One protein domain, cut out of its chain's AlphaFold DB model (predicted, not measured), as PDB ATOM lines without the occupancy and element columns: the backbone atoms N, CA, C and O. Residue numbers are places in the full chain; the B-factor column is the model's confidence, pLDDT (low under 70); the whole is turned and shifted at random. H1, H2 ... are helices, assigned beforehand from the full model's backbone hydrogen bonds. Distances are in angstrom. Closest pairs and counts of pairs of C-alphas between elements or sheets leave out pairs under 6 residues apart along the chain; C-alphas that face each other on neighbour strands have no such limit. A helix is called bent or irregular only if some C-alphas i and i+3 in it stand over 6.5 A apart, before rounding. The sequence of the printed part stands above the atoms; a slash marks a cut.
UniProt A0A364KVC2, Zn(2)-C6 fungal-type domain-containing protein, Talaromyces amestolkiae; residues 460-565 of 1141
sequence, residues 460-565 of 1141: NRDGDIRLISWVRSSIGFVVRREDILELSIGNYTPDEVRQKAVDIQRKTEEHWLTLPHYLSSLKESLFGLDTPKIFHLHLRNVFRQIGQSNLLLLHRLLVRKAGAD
ATOM      1  N   ASN A 460      -5.085 -31.456  16.742       93.12
ATOM      2  CA  ASN A 460      -5.846 -30.238  16.477       93.12
ATOM      3  C   ASN A 460      -6.042 -29.995  14.969       93.12
ATOM      4  O   ASN A 460      -5.116 -30.133  14.171       93.12
ATOM      5  N   ARG A 461      -7.249 -29.572  14.571       91.62
ATOM      6  CA  ARG A 461      -7.550 -29.175  13.181       91.62
ATOM      7  C   ARG A 461      -7.158 -27.727  12.856       91.62
ATOM      8  O   ARG A 461      -7.332 -27.304  11.718       91.62
ATOM      9  N   ASP A 462      -6.639 -26.973  13.826       86.31
ATOM     10  CA  ASP A 462      -6.295 -25.552  13.664       86.31
ATOM     11  C   ASP A 462      -4.974 -25.347  12.890       86.31
ATOM     12  O   ASP A 462      -4.675 -24.235  12.454       86.31
ATOM     13  N   GLY A 463      -4.173 -26.408  12.723       82.12
ATOM     14  CA  GLY A 463      -2.851 -26.358  12.088       82.12
ATOM     15  C   GLY A 463      -1.748 -25.792  12.990       82.12
ATOM     16  O   GLY A 463      -0.645 -25.504  12.518       82.12
ATOM     17  N   ASP A 464      -2.043 -25.613  14.277       83.81
ATOM     18  CA  ASP A 464      -1.144 -25.029  15.265       83.81
ATOM     19  C   ASP A 464      -0.188 -26.085  15.838       83.81
ATOM     20  O   ASP A 464      -0.575 -27.220  16.115       83.81
ATOM     21  N   ILE A 465       1.077 -25.711  16.030       84.50
ATOM     22  CA  ILE A 465       2.118 -26.608  16.543       84.50
ATOM     23  C   ILE A 465       2.339 -26.264  18.010       84.50
ATOM     24  O   ILE A 465       3.035 -25.296  18.331       84.50
ATOM     25  N   ARG A 466       1.727 -27.071  18.879       86.38
ATOM     26  CA  ARG A 466       1.748 -26.939  20.340       86.38
ATOM     27  C   ARG A 466       2.758 -27.914  20.941       86.38
ATOM     28  O   ARG A 466       3.122 -28.910  20.311       86.38
ATOM     29  N   LEU A 467       3.136 -27.688  22.202       86.88
ATOM     30  CA  LEU A 467       3.917 -28.654  22.985       86.88
ATOM     31  C   LEU A 467       3.271 -30.047  22.945       86.88
ATOM     32  O   LEU A 467       3.933 -31.040  22.656       86.88
ATOM     33  N   ILE A 468       1.958 -30.128  23.160       90.06
ATOM     34  CA  ILE A 468       1.263 -31.415  23.191       90.06
ATOM     35  C   ILE A 468       1.160 -32.080  21.804       90.06
ATOM     36  O   ILE A 468       1.266 -33.304  21.723       90.06
ATOM     37  N   SER A 469       1.085 -31.307  20.711       89.88
ATOM     38  CA  SER A 469       1.206 -31.833  19.342       89.88
ATOM     39  C   SER A 469       2.573 -32.501  19.124       89.88
ATOM     40  O   SER A 469       2.643 -33.571  18.514       89.88
ATOM     41  N   TRP A 470       3.653 -31.921  19.668       87.31
ATOM     42  CA  TRP A 470       4.989 -32.534  19.682       87.31
ATOM     43  C   TRP A 470       5.027 -33.804  20.548       87.31
ATOM     44  O   TRP A 470       5.412 -34.854  20.033       87.31
ATOM     45  N   VAL A 471       4.570 -33.750  21.808       90.00
ATOM     46  CA  VAL A 471       4.542 -34.911  22.728       90.00
ATOM     47  C   VAL A 471       3.805 -36.090  22.082       90.00
ATOM     48  O   VAL A 471       4.379 -37.173  21.967       90.00
ATOM     49  N   ARG A 472       2.578 -35.870  21.583       92.81
ATOM     50  CA  ARG A 472       1.747 -36.864  20.880       92.81
ATOM     51  C   ARG A 472       2.485 -37.498  19.697       92.81
ATOM     52  O   ARG A 472       2.560 -38.720  19.589       92.81
ATOM     53  N   SER A 473       3.076 -36.667  18.842       92.56
ATOM     54  CA  SER A 473       3.754 -37.107  17.616       92.56
ATOM     55  C   SER A 473       5.105 -37.783  17.866       92.56
ATOM     56  O   SER A 473       5.559 -38.578  17.038       92.56
ATOM     57  N   SER A 474       5.764 -37.469  18.987       91.69
ATOM     58  CA  SER A 474       7.096 -37.974  19.337       91.69
ATOM     59  C   SER A 474       7.124 -39.495  19.503       91.69
ATOM     60  O   SER A 474       8.111 -40.124  19.122       91.69
ATOM     61  N   ILE A 475       6.027 -40.090  19.995       94.19
ATOM     62  CA  ILE A 475       5.933 -41.502  20.399       94.19
ATOM     63  C   ILE A 475       6.449 -42.433  19.300       94.19
ATOM     64  O   ILE A 475       7.331 -43.250  19.555       94.19
ATOM     65  N   GLY A 476       5.979 -42.283  18.057       93.75
ATOM     66  CA  GLY A 476       6.417 -43.141  16.950       93.75
ATOM     67  C   GLY A 476       7.932 -43.105  16.724       93.75
ATOM     68  O   GLY A 476       8.552 -44.158  16.557       93.75
ATOM     69  N   PHE A 477       8.545 -41.921  16.805       95.19
ATOM     70  CA  PHE A 477       9.991 -41.736  16.660       95.19
ATOM     71  C   PHE A 477      10.781 -42.240  17.873       95.19
ATOM     72  O   PHE A 477      11.811 -42.887  17.689       95.19
ATOM     73  N   VAL A 478      10.313 -41.989  19.099       95.50
ATOM     74  CA  VAL A 478      10.959 -42.489  20.325       95.50
ATOM     75  C   VAL A 478      10.973 -44.019  20.324       95.50
ATOM     76  O   VAL A 478      12.019 -44.625  20.542       95.50
ATOM     77  N   VAL A 479       9.861 -44.663  19.958       96.00
ATOM     78  CA  VAL A 479       9.807 -46.128  19.892       96.00
ATOM     79  C   VAL A 479      10.704 -46.685  18.769       96.00
ATOM     80  O   VAL A 479      11.334 -47.723  18.955       96.00
ATOM     81  N   ARG A 480      10.865 -45.995  17.623       96.25
ATOM     82  CA  ARG A 480      11.891 -46.395  16.630       96.25
ATOM     83  C   ARG A 480      13.322 -46.193  17.133       96.25
ATOM     84  O   ARG A 480      14.200 -46.962  16.753       96.25
ATOM     85  N   ARG A 481      13.576 -45.202  17.990       96.50
ATOM     86  CA  ARG A 481      14.883 -44.994  18.637       96.50
ATOM     87  C   ARG A 481      15.224 -46.157  19.575       96.50
ATOM     88  O   ARG A 481      16.362 -46.618  19.557       96.50
ATOM     89  N   GLU A 482      14.233 -46.694  20.291       96.94
ATOM     90  CA  GLU A 482      14.378 -47.923  21.085       96.94
ATOM     91  C   GLU A 482      14.743 -49.138  20.207       96.94
ATOM     92  O   GLU A 482      15.694 -49.846  20.534       96.94
ATOM     93  N   ASP A 483      14.082 -49.348  19.057       95.94
ATOM     94  CA  ASP A 483      14.442 -50.434  18.119       95.94
ATOM     95  C   ASP A 483      15.902 -50.315  17.619       95.94
ATOM     96  O   ASP A 483      16.621 -51.314  17.508       95.94
ATOM     97  N   ILE A 484      16.357 -49.094  17.305       97.00
ATOM     98  CA  ILE A 484      17.735 -48.821  16.854       97.00
ATOM     99  C   ILE A 484      18.733 -49.115  17.984       97.00
ATOM    100  O   ILE A 484      19.783 -49.723  17.747       97.00
ATOM    101  N   LEU A 485      18.398 -48.727  19.217       96.31
ATOM    102  CA  LEU A 485      19.194 -49.004  20.409       96.31
ATOM    103  C   LEU A 485      19.296 -50.519  20.664       96.31
ATOM    104  O   LEU A 485      20.407 -51.038  20.806       96.31
ATOM    105  N   GLU A 486      18.180 -51.251  20.600       94.31
ATOM    106  CA  GLU A 486      18.140 -52.716  20.690       94.31
ATOM    107  C   GLU A 486      19.020 -53.386  19.624       94.31
ATOM    108  O   GLU A 486      19.774 -54.307  19.943       94.31
ATOM    109  N   LEU A 487      18.987 -52.922  18.371       94.81
ATOM    110  CA  LEU A 487      19.881 -53.424  17.322       94.81
ATOM    111  C   LEU A 487      21.359 -53.120  17.599       94.81
ATOM    112  O   LEU A 487      22.230 -53.950  17.322       94.81
ATOM    113  N   SER A 488      21.662 -51.933  18.126       93.19
ATOM    114  CA  SER A 488      23.036 -51.504  18.405       93.19
ATOM    115  C   SER A 488      23.684 -52.270  19.560       93.19
ATOM    116  O   SER A 488      24.853 -52.639  19.451       93.19
ATOM    117  N   ILE A 489      22.916 -52.630  20.591       91.44
ATOM    118  CA  ILE A 489      23.388 -53.426  21.735       91.44
ATOM    119  C   ILE A 489      23.271 -54.936  21.448       91.44
ATOM    120  O   ILE A 489      24.102 -55.723  21.890       91.44
ATOM    121  N   GLY A 490      22.268 -55.356  20.674       86.56
ATOM    122  CA  GLY A 490      21.929 -56.761  20.455       86.56
ATOM    123  C   GLY A 490      22.929 -57.565  19.612       86.56
ATOM    124  O   GLY A 490      23.559 -57.063  18.675       86.56
ATOM    125  N   ASN A 491      23.015 -58.862  19.919       89.38
ATOM    126  CA  ASN A 491      23.797 -59.852  19.176       89.38
ATOM    127  C   ASN A 491      23.022 -60.329  17.937       89.38
ATOM    128  O   ASN A 491      22.391 -61.385  17.959       89.38
ATOM    129  N   TYR A 492      23.071 -59.525  16.876       92.00
ATOM    130  CA  TYR A 492      22.438 -59.779  15.581       92.00
ATOM    131  C   TYR A 492      23.494 -59.971  14.485       92.00
ATOM    132  O   TYR A 492      24.535 -59.312  14.502       92.00
ATOM    133  N   THR A 493      23.222 -60.848  13.517       93.38
ATOM    134  CA  THR A 493      24.048 -60.991  12.304       93.38
ATOM    135  C   THR A 493      23.913 -59.770  11.379       93.38
ATOM    136  O   THR A 493      22.902 -59.063  11.448       93.38
ATOM    137  N   PRO A 494      24.880 -59.513  10.472       93.81
ATOM    138  CA  PRO A 494      24.799 -58.409   9.510       93.81
ATOM    139  C   PRO A 494      23.491 -58.374   8.705       93.81
ATOM    140  O   PRO A 494      22.930 -57.301   8.494       93.81
ATOM    141  N   ASP A 495      22.968 -59.535   8.302       92.75
ATOM    142  CA  ASP A 495      21.726 -59.634   7.526       92.75
ATOM    143  C   ASP A 495      20.473 -59.389   8.375       92.75
ATOM    144  O   ASP A 495      19.557 -58.699   7.926       92.75
ATOM    145  N   GLU A 496      20.445 -59.848   9.631       92.94
ATOM    146  CA  GLU A 496      19.378 -59.488  10.574       92.94
ATOM    147  C   GLU A 496      19.366 -57.983  10.872       92.94
ATOM    148  O   GLU A 496      18.288 -57.395  10.972       92.94
ATOM    149  N   VAL A 497      20.542 -57.346  10.975       94.31
ATOM    150  CA  VAL A 497      20.659 -55.887  11.132       94.31
ATOM    151  C   VAL A 497      20.116 -55.168   9.895       94.31
ATOM    152  O   VAL A 497      19.320 -54.247  10.057       94.31
ATOM    153  N   ARG A 498      20.467 -55.601   8.673       94.50
ATOM    154  CA  ARG A 498      19.927 -55.029   7.420       94.50
ATOM    155  C   ARG A 498      18.405 -55.164   7.340       94.50
ATOM    156  O   ARG A 498      17.722 -54.169   7.127       94.50
ATOM    157  N   GLN A 499      17.868 -56.365   7.560       94.69
ATOM    158  CA  GLN A 499      16.426 -56.615   7.479       94.69
ATOM    159  C   GLN A 499      15.649 -55.783   8.510       94.69
ATOM    160  O   GLN A 499      14.689 -55.096   8.162       94.69
ATOM    161  N   LYS A 500      16.088 -55.785   9.774       95.19
ATOM    162  CA  LYS A 500      15.437 -55.003  10.833       95.19
ATOM    163  C   LYS A 500      15.591 -53.493  10.616       95.19
ATOM    164  O   LYS A 500      14.674 -52.754  10.954       95.19
ATOM    165  N   ALA A 501      16.692 -53.027  10.022       96.00
ATOM    166  CA  ALA A 501      16.861 -51.624   9.647       96.00
ATOM    167  C   ALA A 501      15.841 -51.174   8.588       96.00
ATOM    168  O   ALA A 501      15.240 -50.114   8.747       96.00
ATOM    169  N   VAL A 502      15.588 -51.999   7.562       96.06
ATOM    170  CA  VAL A 502      14.536 -51.742   6.561       96.06
ATOM    171  C   VAL A 502      13.157 -51.676   7.224       96.06
ATOM    172  O   VAL A 502      12.384 -50.763   6.936       96.06
ATOM    173  N   ASP A 503      12.855 -52.576   8.165       95.56
ATOM    174  CA  ASP A 503      11.601 -52.531   8.929       95.56
ATOM    175  C   ASP A 503      11.467 -51.279   9.816       95.56
ATOM    176  O   ASP A 503      10.376 -50.716   9.907       95.56
ATOM    177  N   ILE A 504      12.551 -50.805  10.442       96.19
ATOM    178  CA  ILE A 504      12.565 -49.552  11.218       96.19
ATOM    179  C   ILE A 504      12.342 -48.345  10.301       96.19
ATOM    180  O   ILE A 504      11.529 -47.477  10.621       96.19
ATOM    181  N   GLN A 505      13.032 -48.284   9.158       95.00
ATOM    182  CA  GLN A 505      12.905 -47.187   8.199       95.00
ATOM    183  C   GLN A 505      11.488 -47.132   7.615       95.00
ATOM    184  O   GLN A 505      10.853 -46.082   7.664       95.00
ATOM    185  N   ARG A 506      10.943 -48.277   7.184       96.00
ATOM    186  CA  ARG A 506       9.550 -48.409   6.730       96.00
ATOM    187  C   ARG A 506       8.562 -47.924   7.796       96.00
ATOM    188  O   ARG A 506       7.743 -47.064   7.499       96.00
ATOM    189  N   LYS A 507       8.686 -48.390   9.045       95.25
ATOM    190  CA  LYS A 507       7.845 -47.940  10.174       95.25
ATOM    191  C   LYS A 507       8.007 -46.446  10.503       95.25
ATOM    192  O   LYS A 507       7.086 -45.842  11.043       95.25
ATOM    193  N   THR A 508       9.164 -45.849  10.209       94.25
ATOM    194  CA  THR A 508       9.405 -44.404  10.385       94.25
ATOM    195  C   THR A 508       8.672 -43.593   9.319       94.25
ATOM    196  O   THR A 508       8.081 -42.564   9.634       94.25
ATOM    197  N   GLU A 509       8.675 -44.063   8.071       94.06
ATOM    198  CA  GLU A 509       7.947 -43.432   6.965       94.06
ATOM    199  C   GLU A 509       6.428 -43.627   7.080       94.06
ATOM    200  O   GLU A 509       5.671 -42.678   6.895       94.06
ATOM    201  N   GLU A 510       5.973 -44.812   7.497       94.81
ATOM    202  CA  GLU A 510       4.572 -45.062   7.864       94.81
ATOM    203  C   GLU A 510       4.103 -44.090   8.959       94.81
ATOM    204  O   GLU A 510       3.042 -43.486   8.820       94.81
ATOM    205  N   HIS A 511       4.914 -43.860  10.002       93.88
ATOM    206  CA  HIS A 511       4.597 -42.869  11.039       93.88
ATOM    207  C   HIS A 511       4.506 -41.448  10.466       93.88
ATOM    208  O   HIS A 511       3.506 -40.775  10.708       93.88
ATOM    209  N   TRP A 512       5.474 -41.010   9.647       93.31
ATOM    210  CA  TRP A 512       5.419 -39.702   8.970       93.31
ATOM    211  C   TRP A 512       4.134 -39.504   8.153       93.31
ATOM    212  O   TRP A 512       3.572 -38.412   8.180       93.31
ATOM    213  N   LEU A 513       3.649 -40.544   7.471       92.56
ATOM    214  CA  LEU A 513       2.416 -40.498   6.675       92.56
ATOM    215  C   LEU A 513       1.133 -40.470   7.525       92.56
ATOM    216  O   LEU A 513       0.113 -39.978   7.050       92.56
ATOM    217  N   THR A 514       1.166 -40.949   8.775       91.69
ATOM    218  CA  THR A 514       0.028 -40.833   9.716       91.69
ATOM    219  C   THR A 514      -0.079 -39.473  10.412       91.69
ATOM    220  O   THR A 514      -1.063 -39.221  11.106       91.69
ATOM    221  N   LEU A 515       0.913 -38.588  10.258       93.56
ATOM    222  CA  LEU A 515       0.905 -37.268  10.887       93.56
ATOM    223  C   LEU A 515       0.124 -36.239  10.047       93.56
ATOM    224  O   LEU A 515       0.352 -36.150   8.833       93.56
ATOM    225  N   PRO A 516      -0.708 -35.383  10.678       93.81
ATOM    226  CA  PRO A 516      -1.373 -34.266  10.012       93.81
ATOM    227  C   PRO A 516      -0.423 -33.412   9.166       93.81
ATOM    228  O   PRO A 516       0.728 -33.191   9.543       93.81
ATOM    229  N   HIS A 517      -0.917 -32.868   8.050       89.56
ATOM    230  CA  HIS A 517      -0.098 -32.164   7.051       89.56
ATOM    231  C   HIS A 517       0.782 -31.039   7.630       89.56
ATOM    232  O   HIS A 517       1.916 -30.845   7.192       89.56
ATOM    233  N   TYR A 518       0.306 -30.310   8.647       87.12
ATOM    234  CA  TYR A 518       1.066 -29.234   9.303       87.12
ATOM    235  C   TYR A 518       2.274 -29.733  10.126       87.12
ATOM    236  O   TYR A 518       3.179 -28.950  10.415       87.12
ATOM    237  N   LEU A 519       2.316 -31.032  10.448       89.56
ATOM    238  CA  LEU A 519       3.432 -31.722  11.098       89.56
ATOM    239  C   LEU A 519       4.263 -32.538  10.102       89.56
ATOM    240  O   LEU A 519       5.489 -32.468  10.143       89.56
ATOM    241  N   SER A 520       3.644 -33.280   9.180       90.00
ATOM    242  CA  SER A 520       4.382 -34.089   8.196       90.00
ATOM    243  C   SER A 520       5.160 -33.238   7.185       90.00
ATOM    244  O   SER A 520       6.298 -33.574   6.860       90.00
ATOM    245  N   SER A 521       4.646 -32.063   6.798       86.94
ATOM    246  CA  SER A 521       5.397 -31.079   5.993       86.94
ATOM    247  C   SER A 521       6.668 -30.547   6.676       86.94
ATOM    248  O   SER A 521       7.561 -30.038   5.994       86.94
ATOM    249  N   LEU A 522       6.824 -30.706   7.999       84.94
ATOM    250  CA  LEU A 522       8.060 -30.329   8.697       84.94
ATOM    251  C   LEU A 522       9.256 -31.170   8.242       84.94
ATOM    252  O   LEU A 522      10.370 -30.648   8.230       84.94
ATOM    253  N   LYS A 523       9.029 -32.423   7.817       85.56
ATOM    254  CA  LYS A 523      10.060 -33.348   7.320       85.56
ATOM    255  C   LYS A 523      10.882 -32.744   6.176       85.56
ATOM    256  O   LYS A 523      12.106 -32.843   6.176       85.56
ATOM    257  N   GLU A 524      10.195 -32.113   5.226       76.94
ATOM    258  CA  GLU A 524      10.784 -31.538   4.008       76.94
ATOM    259  C   GLU A 524      10.981 -30.020   4.104       76.94
ATOM    260  O   GLU A 524      11.700 -29.434   3.296       76.94
ATOM    261  N   SER A 525      10.388 -29.374   5.115       71.31
ATOM    262  CA  SER A 525      10.561 -27.942   5.334       71.31
ATOM    263  C   SER A 525      12.035 -27.552   5.488       71.31
ATOM    264  O   SER A 525      12.830 -28.218   6.171       71.31
ATOM    265  N   LEU A 526      12.390 -26.417   4.879       63.81
ATOM    266  CA  LEU A 526      13.626 -25.721   5.209       63.81
ATOM    267  C   LEU A 526      13.614 -25.411   6.708       63.81
ATOM    268  O   LEU A 526      12.626 -24.907   7.242       63.81
ATOM    269  N   PHE A 527      14.720 -25.729   7.378       63.12
ATOM    270  CA  PHE A 527      14.906 -25.418   8.788       63.12
ATOM    271  C   PHE A 527      14.851 -23.894   8.952       63.12
ATOM    272  O   PHE A 527      15.714 -23.184   8.433       63.12
ATOM    273  N   GLY A 528      13.779 -23.402   9.567       56.94
ATOM    274  CA  GLY A 528      13.345 -22.022   9.373       56.94
ATOM    275  C   GLY A 528      14.146 -20.993  10.164       56.94
ATOM    276  O   GLY A 528      14.758 -21.290  11.189       56.94
ATOM    277  N   LEU A 529      14.057 -19.746   9.714       57.66
ATOM    278  CA  LEU A 529      14.299 -18.547  10.528       57.66
ATOM    279  C   LEU A 529      13.058 -17.627  10.549       57.66
ATOM    280  O   LEU A 529      13.053 -16.585  11.196       57.66
ATOM    281  N   ASP A 530      11.988 -18.039   9.868       61.34
ATOM    282  CA  ASP A 530      11.036 -17.151   9.188       61.34
ATOM    283  C   ASP A 530       9.754 -16.871   9.992       61.34
ATOM    284  O   ASP A 530       8.796 -16.299   9.477       61.34
ATOM    285  N   THR A 531       9.718 -17.272  11.268       67.00
ATOM    286  CA  THR A 531       8.647 -16.907  12.208       67.00
ATOM    287  C   THR A 531       9.210 -16.086  13.368       67.00
ATOM    288  O   THR A 531      10.197 -16.499  13.987       67.00
ATOM    289  N   PRO A 532       8.596 -14.941  13.727       63.53
ATOM    290  CA  PRO A 532       9.051 -14.149  14.865       63.53
ATOM    291  C   PRO A 532       8.865 -14.900  16.190       63.53
ATOM    292  O   PRO A 532       9.682 -14.729  17.091       63.53
ATOM    293  N   LYS A 533       7.853 -15.779  16.298       77.06
ATOM    294  CA  LYS A 533       7.550 -16.538  17.520       77.06
ATOM    295  C   LYS A 533       8.602 -17.629  17.786       77.06
ATOM    296  O   LYS A 533       8.514 -18.727  17.231       77.06
ATOM    297  N   ILE A 534       9.561 -17.345  18.666       76.56
ATOM    298  CA  ILE A 534      10.726 -18.213  18.925       76.56
ATOM    299  C   ILE A 534      10.308 -19.602  19.442       76.56
ATOM    300  O   ILE A 534      10.807 -20.602  18.941       76.56
ATOM    301  N   PHE A 535       9.331 -19.690  20.353       77.88
ATOM    302  CA  PHE A 535       8.838 -20.967  20.896       77.88
ATOM    303  C   PHE A 535       8.312 -21.934  19.813       77.88
ATOM    304  O   PHE A 535       8.731 -23.089  19.748       77.88
ATOM    305  N   HIS A 536       7.464 -21.462  18.889       78.69
ATOM    306  CA  HIS A 536       6.994 -22.307  17.781       78.69
ATOM    307  C   HIS A 536       8.118 -22.628  16.779       78.69
ATOM    308  O   HIS A 536       8.087 -23.692  16.159       78.69
ATOM    309  N   LEU A 537       9.119 -21.749  16.605       79.38
ATOM    310  CA  LEU A 537      10.306 -22.079  15.809       79.38
ATOM    311  C   LEU A 537      11.095 -23.220  16.460       79.38
ATOM    312  O   LEU A 537      11.447 -24.184  15.784       79.38
ATOM    313  N   HIS A 538      11.315 -23.137  17.772       78.81
ATOM    314  CA  HIS A 538      11.994 -24.165  18.543       78.81
ATOM    315  C   HIS A 538      11.263 -25.515  18.432       78.81
ATOM    316  O   HIS A 538      11.873 -26.490  17.999       78.81
ATOM    317  N   LEU A 539       9.944 -25.565  18.673       81.00
ATOM    318  CA  LEU A 539       9.126 -26.779  18.498       81.00
ATOM    319  C   LEU A 539       9.265 -27.409  17.099       81.00
ATOM    320  O   LEU A 539       9.469 -28.619  16.981       81.00
ATOM    321  N   ARG A 540       9.194 -26.602  16.030       82.88
ATOM    322  CA  ARG A 540       9.374 -27.074  14.641       82.88
ATOM    323  C   ARG A 540      10.762 -27.674  14.420       82.88
ATOM    324  O   ARG A 540      10.888 -28.721  13.782       82.88
ATOM    325  N   ASN A 541      11.788 -27.030  14.966       81.06
ATOM    326  CA  ASN A 541      13.178 -27.447  14.839       81.06
ATOM    327  C   ASN A 541      13.444 -28.759  15.597       81.06
ATOM    328  O   ASN A 541      13.974 -29.696  14.997       81.06
ATOM    329  N   VAL A 542      12.989 -28.875  16.852       80.62
ATOM    330  CA  VAL A 542      13.033 -30.117  17.650       80.62
ATOM    331  C   VAL A 542      12.354 -31.261  16.901       80.62
ATOM    332  O   VAL A 542      12.923 -32.345  16.745       80.62
ATOM    333  N   PHE A 543      11.137 -31.022  16.407       84.69
ATOM    334  CA  PHE A 543      10.337 -32.059  15.770       84.69
ATOM    335  C   PHE A 543      10.945 -32.567  14.458       84.69
ATOM    336  O   PHE A 543      10.930 -33.763  14.188       84.69
ATOM    337  N   ARG A 544      11.546 -31.686  13.656       84.38
ATOM    338  CA  ARG A 544      12.261 -32.091  12.439       84.38
ATOM    339  C   ARG A 544      13.551 -32.865  12.762       84.38
ATOM    340  O   ARG A 544      13.891 -33.814  12.055       84.38
ATOM    341  N   GLN A 545      14.249 -32.503  13.842       84.00
ATOM    342  CA  GLN A 545      15.504 -33.147  14.252       84.00
ATOM    343  C   GLN A 545      15.327 -34.558  14.838       84.00
ATOM    344  O   GLN A 545      16.214 -35.392  14.649       84.00
ATOM    345  N   ILE A 546      14.203 -34.886  15.496       85.69
ATOM    346  CA  ILE A 546      14.035 -36.220  16.111       85.69
ATOM    347  C   ILE A 546      14.167 -37.347  15.067       85.69
ATOM    348  O   ILE A 546      14.946 -38.282  15.265       85.69
ATOM    349  N   GLY A 547      13.517 -37.197  13.906       87.50
ATOM    350  CA  GLY A 547      13.596 -38.144  12.790       87.50
ATOM    351  C   GLY A 547      14.989 -38.210  12.154       87.50
ATOM    352  O   GLY A 547      15.525 -39.304  11.971       87.50
ATOM    353  N   GLN A 548      15.615 -37.058  11.885       88.56
ATOM    354  CA  GLN A 548      16.981 -37.001  11.343       88.56
ATOM    355  C   GLN A 548      17.995 -37.669  12.285       88.56
ATOM    356  O   GLN A 548      18.848 -38.437  11.839       88.56
ATOM    357  N   SER A 549      17.878 -37.445  13.597       90.00
ATOM    358  CA  SER A 549      18.787 -38.030  14.584       90.00
ATOM    359  C   SER A 549      18.665 -39.553  14.695       90.00
ATOM    360  O   SER A 549      19.674 -40.238  14.863       90.00
ATOM    361  N   ASN A 550      17.456 -40.097  14.528       93.81
ATOM    362  CA  ASN A 550      17.242 -41.539  14.450       93.81
ATOM    363  C   ASN A 550      17.863 -42.127  13.172       93.81
ATOM    364  O   ASN A 550      18.543 -43.149  13.247       93.81
ATOM    365  N   LEU A 551      17.709 -41.463  12.020       93.56
ATOM    366  CA  LEU A 551      18.373 -41.874  10.775       93.56
ATOM    367  C   LEU A 551      19.905 -41.846  10.908       93.56
ATOM    368  O   LEU A 551      20.565 -42.787  10.479       93.56
ATOM    369  N   LEU A 552      20.482 -40.841  11.580       94.44
ATOM    370  CA  LEU A 552      21.929 -40.767  11.827       94.44
ATOM    371  C   LEU A 552      22.431 -41.985  12.622       94.44
ATOM    372  O   LEU A 552      23.456 -42.580  12.280       94.44
ATOM    373  N   LEU A 553      21.696 -42.378  13.667       94.69
ATOM    374  CA  LEU A 553      21.998 -43.559  14.479       94.69
ATOM    375  C   LEU A 553      21.847 -44.856  13.666       94.69
ATOM    376  O   LEU A 553      22.721 -45.720  13.740       94.69
ATOM    377  N   LEU A 554      20.792 -44.971  12.853       96.44
ATOM    378  CA  LEU A 554      20.524 -46.134  12.003       96.44
ATOM    379  C   LEU A 554      21.583 -46.310  10.902       96.44
ATOM    380  O   LEU A 554      22.108 -47.408  10.725       96.44
ATOM    381  N   HIS A 555      21.969 -45.236  10.210       96.25
ATOM    382  CA  HIS A 555      23.037 -45.273   9.210       96.25
ATOM    383  C   HIS A 555      24.396 -45.592   9.858       96.25
ATOM    384  O   HIS A 555      25.146 -46.420   9.344       96.25
ATOM    385  N   ARG A 556      24.699 -45.035  11.042       94.62
ATOM    386  CA  ARG A 556      25.930 -45.357  11.789       94.62
ATOM    387  C   ARG A 556      25.975 -46.822  12.227       94.62
ATOM    388  O   ARG A 556      27.035 -47.446  12.172       94.62
ATOM    389  N   LEU A 557      24.838 -47.375  12.641       95.25
ATOM    390  CA  LEU A 557      24.666 -48.791  12.959       95.25
ATOM    391  C   LEU A 557      24.881 -49.681  11.723       95.25
ATOM    392  O   LEU A 557      25.618 -50.662  11.809       95.25
ATOM    393  N   LEU A 558      24.294 -49.326  10.576       96.25
ATOM    394  CA  LEU A 558      24.444 -50.061   9.317       96.25
ATOM    395  C   LEU A 558      25.896 -50.076   8.818       96.25
ATOM    396  O   LEU A 558      26.400 -51.139   8.458       96.25
ATOM    397  N   VAL A 559      26.608 -48.947   8.875       94.38
ATOM    398  CA  VAL A 559      28.046 -48.900   8.557       94.38
ATOM    399  C   VAL A 559      28.839 -49.807   9.513       94.38
ATOM    400  O   VAL A 559      29.623 -50.638   9.059       94.38
ATOM    401  N   ARG A 560      28.611 -49.721  10.837       93.06
ATOM    402  CA  ARG A 560      29.419 -50.451  11.840       93.06
ATOM    403  C   ARG A 560      29.118 -51.948  11.986       93.06
ATOM    404  O   ARG A 560      30.047 -52.693  12.271       93.06
ATOM    405  N   LYS A 561      27.861 -52.395  11.855       93.00
ATOM    406  CA  LYS A 561      27.465 -53.815  12.024       93.00
ATOM    407  C   LYS A 561      27.126 -54.538  10.720       93.00
ATOM    408  O   LYS A 561      27.123 -55.765  10.708       93.00
ATOM    409  N   ALA A 562      26.830 -53.813   9.642       92.62
ATOM    410  CA  ALA A 562      26.394 -54.398   8.375       92.62
ATOM    411  C   ALA A 562      27.258 -54.008   7.162       92.62
ATOM    412  O   ALA A 562      26.928 -54.409   6.044       92.62
ATOM    413  N   GLY A 563      28.358 -53.265   7.354       89.81
ATOM    414  CA  GLY A 563      29.287 -52.897   6.280       89.81
ATOM    415  C   GLY A 563      28.632 -52.093   5.153       89.81
ATOM    416  O   GLY A 563      28.989 -52.275   3.993       89.81
ATOM    417  N   ALA A 564      27.625 -51.278   5.480       92.25
ATOM    418  CA  ALA A 564      26.963 -50.411   4.512       92.25
ATOM    419  C   ALA A 564      27.865 -49.243   4.070       92.25
ATOM    420  O   ALA A 564      28.788 -48.850   4.788       92.25
ATOM    421  N   ASP A 565      27.555 -48.670   2.908       90.56
ATOM    422  CA  ASP A 565      28.211 -47.470   2.384       90.56
ATOM    423  C   ASP A 565      28.000 -46.253   3.319       90.56
ATOM    424  O   ASP A 565      26.885 -46.044   3.814       90.56
TER     425      ASP A 565
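This is residues 460 to 565 of the 1141 residues of the protein "Zn(2)-C6 fungal-type domain-containing protein" of Talaromyces amestolkiae (UniProt A0A364KVC2). Three long helices, H1, H2 and H4, stand side by side in an elongated up-and-down bundle, a triangle when seen down its length, with each helix running against the one before it. The short H3 lies toward the bundle end where H1 begins and H2 ends, and a long loop, residues 521 to 533, leads from it to the start of H4. The printed part has 106 residues, with four named helices in the order H1, H2, H3, H4 and no named strand; the class is all helix. It is only just compact, close to loose, with a radius of gyration of the C-alphas of 15.5 A, and its C-alphas span 48 by 24 by 19 A, only just elongated.

H1, residues 467 to 489, is joined by a tight link to H2, residues 494 to 514, and the two form a helical hairpin. They touch, at a shallow tilt of 7 degrees and opposite ways; their closest C-alphas, those of Gly 476 and His 511, are 6.2 A apart. H4, residues 534 to 562, touches H1 at a shallow tilt of 14 degrees, running the same way, closest at the C-alphas of Arg 481 and Asn 550, 5.9 A apart. H4 also touches H2, opposite ways at a shallow tilt of 20 degrees, closest at the C-alphas of Pro 494 and Ala 562, 4.5 A apart. H3, residues 517 to 520, is close to H2 but not clearly touching; the closest C-alphas, those of Trp 512 and Ser 520, are 5.8 A apart. H3 and H4 are near each other, with closest C-alphas 8.3 A apart, while H1 and H3 are only just apart, at 8.5 A. In H2 every O i to N i+4 pair is within hydrogen-bond range; in H1 it is 16 of 19 and in H4 23 of 25, and H3 is too short for such a pair.

H1 begins at C-alpha 467, (3.917, -28.654, 22.985), and measures 31.5 A from first to last C-alpha. It has a kink of 40 degrees near residue 474 and is only just irregular: C-alphas 473 and 476 are 6.6 A apart. H2 measures 30.4 A and ends at C-alpha 514, (0.028, -40.833, 9.716). H3 has four residues and measures 5.0 A. H4, the longest helix with 29 residues, measures 40.8 A and ends at C-alpha 562, (26.394, -54.398, 8.375). H4 has a kink of 25 degrees near residue 544 and is neither bent nor irregular, but only just: C-alphas 544 and 547 are 6.2 A apart.

The two C-alphas farthest apart, those of Thr 493 and Pro 532, are 49.3 A apart. The printed part has no cut. The link from H2 to H3 is tight, and that from H3 to H4 is long, with 13 residues. The mean pLDDT of the printed part is 88.5, and residues 526 to 532, in the long link, are under 70.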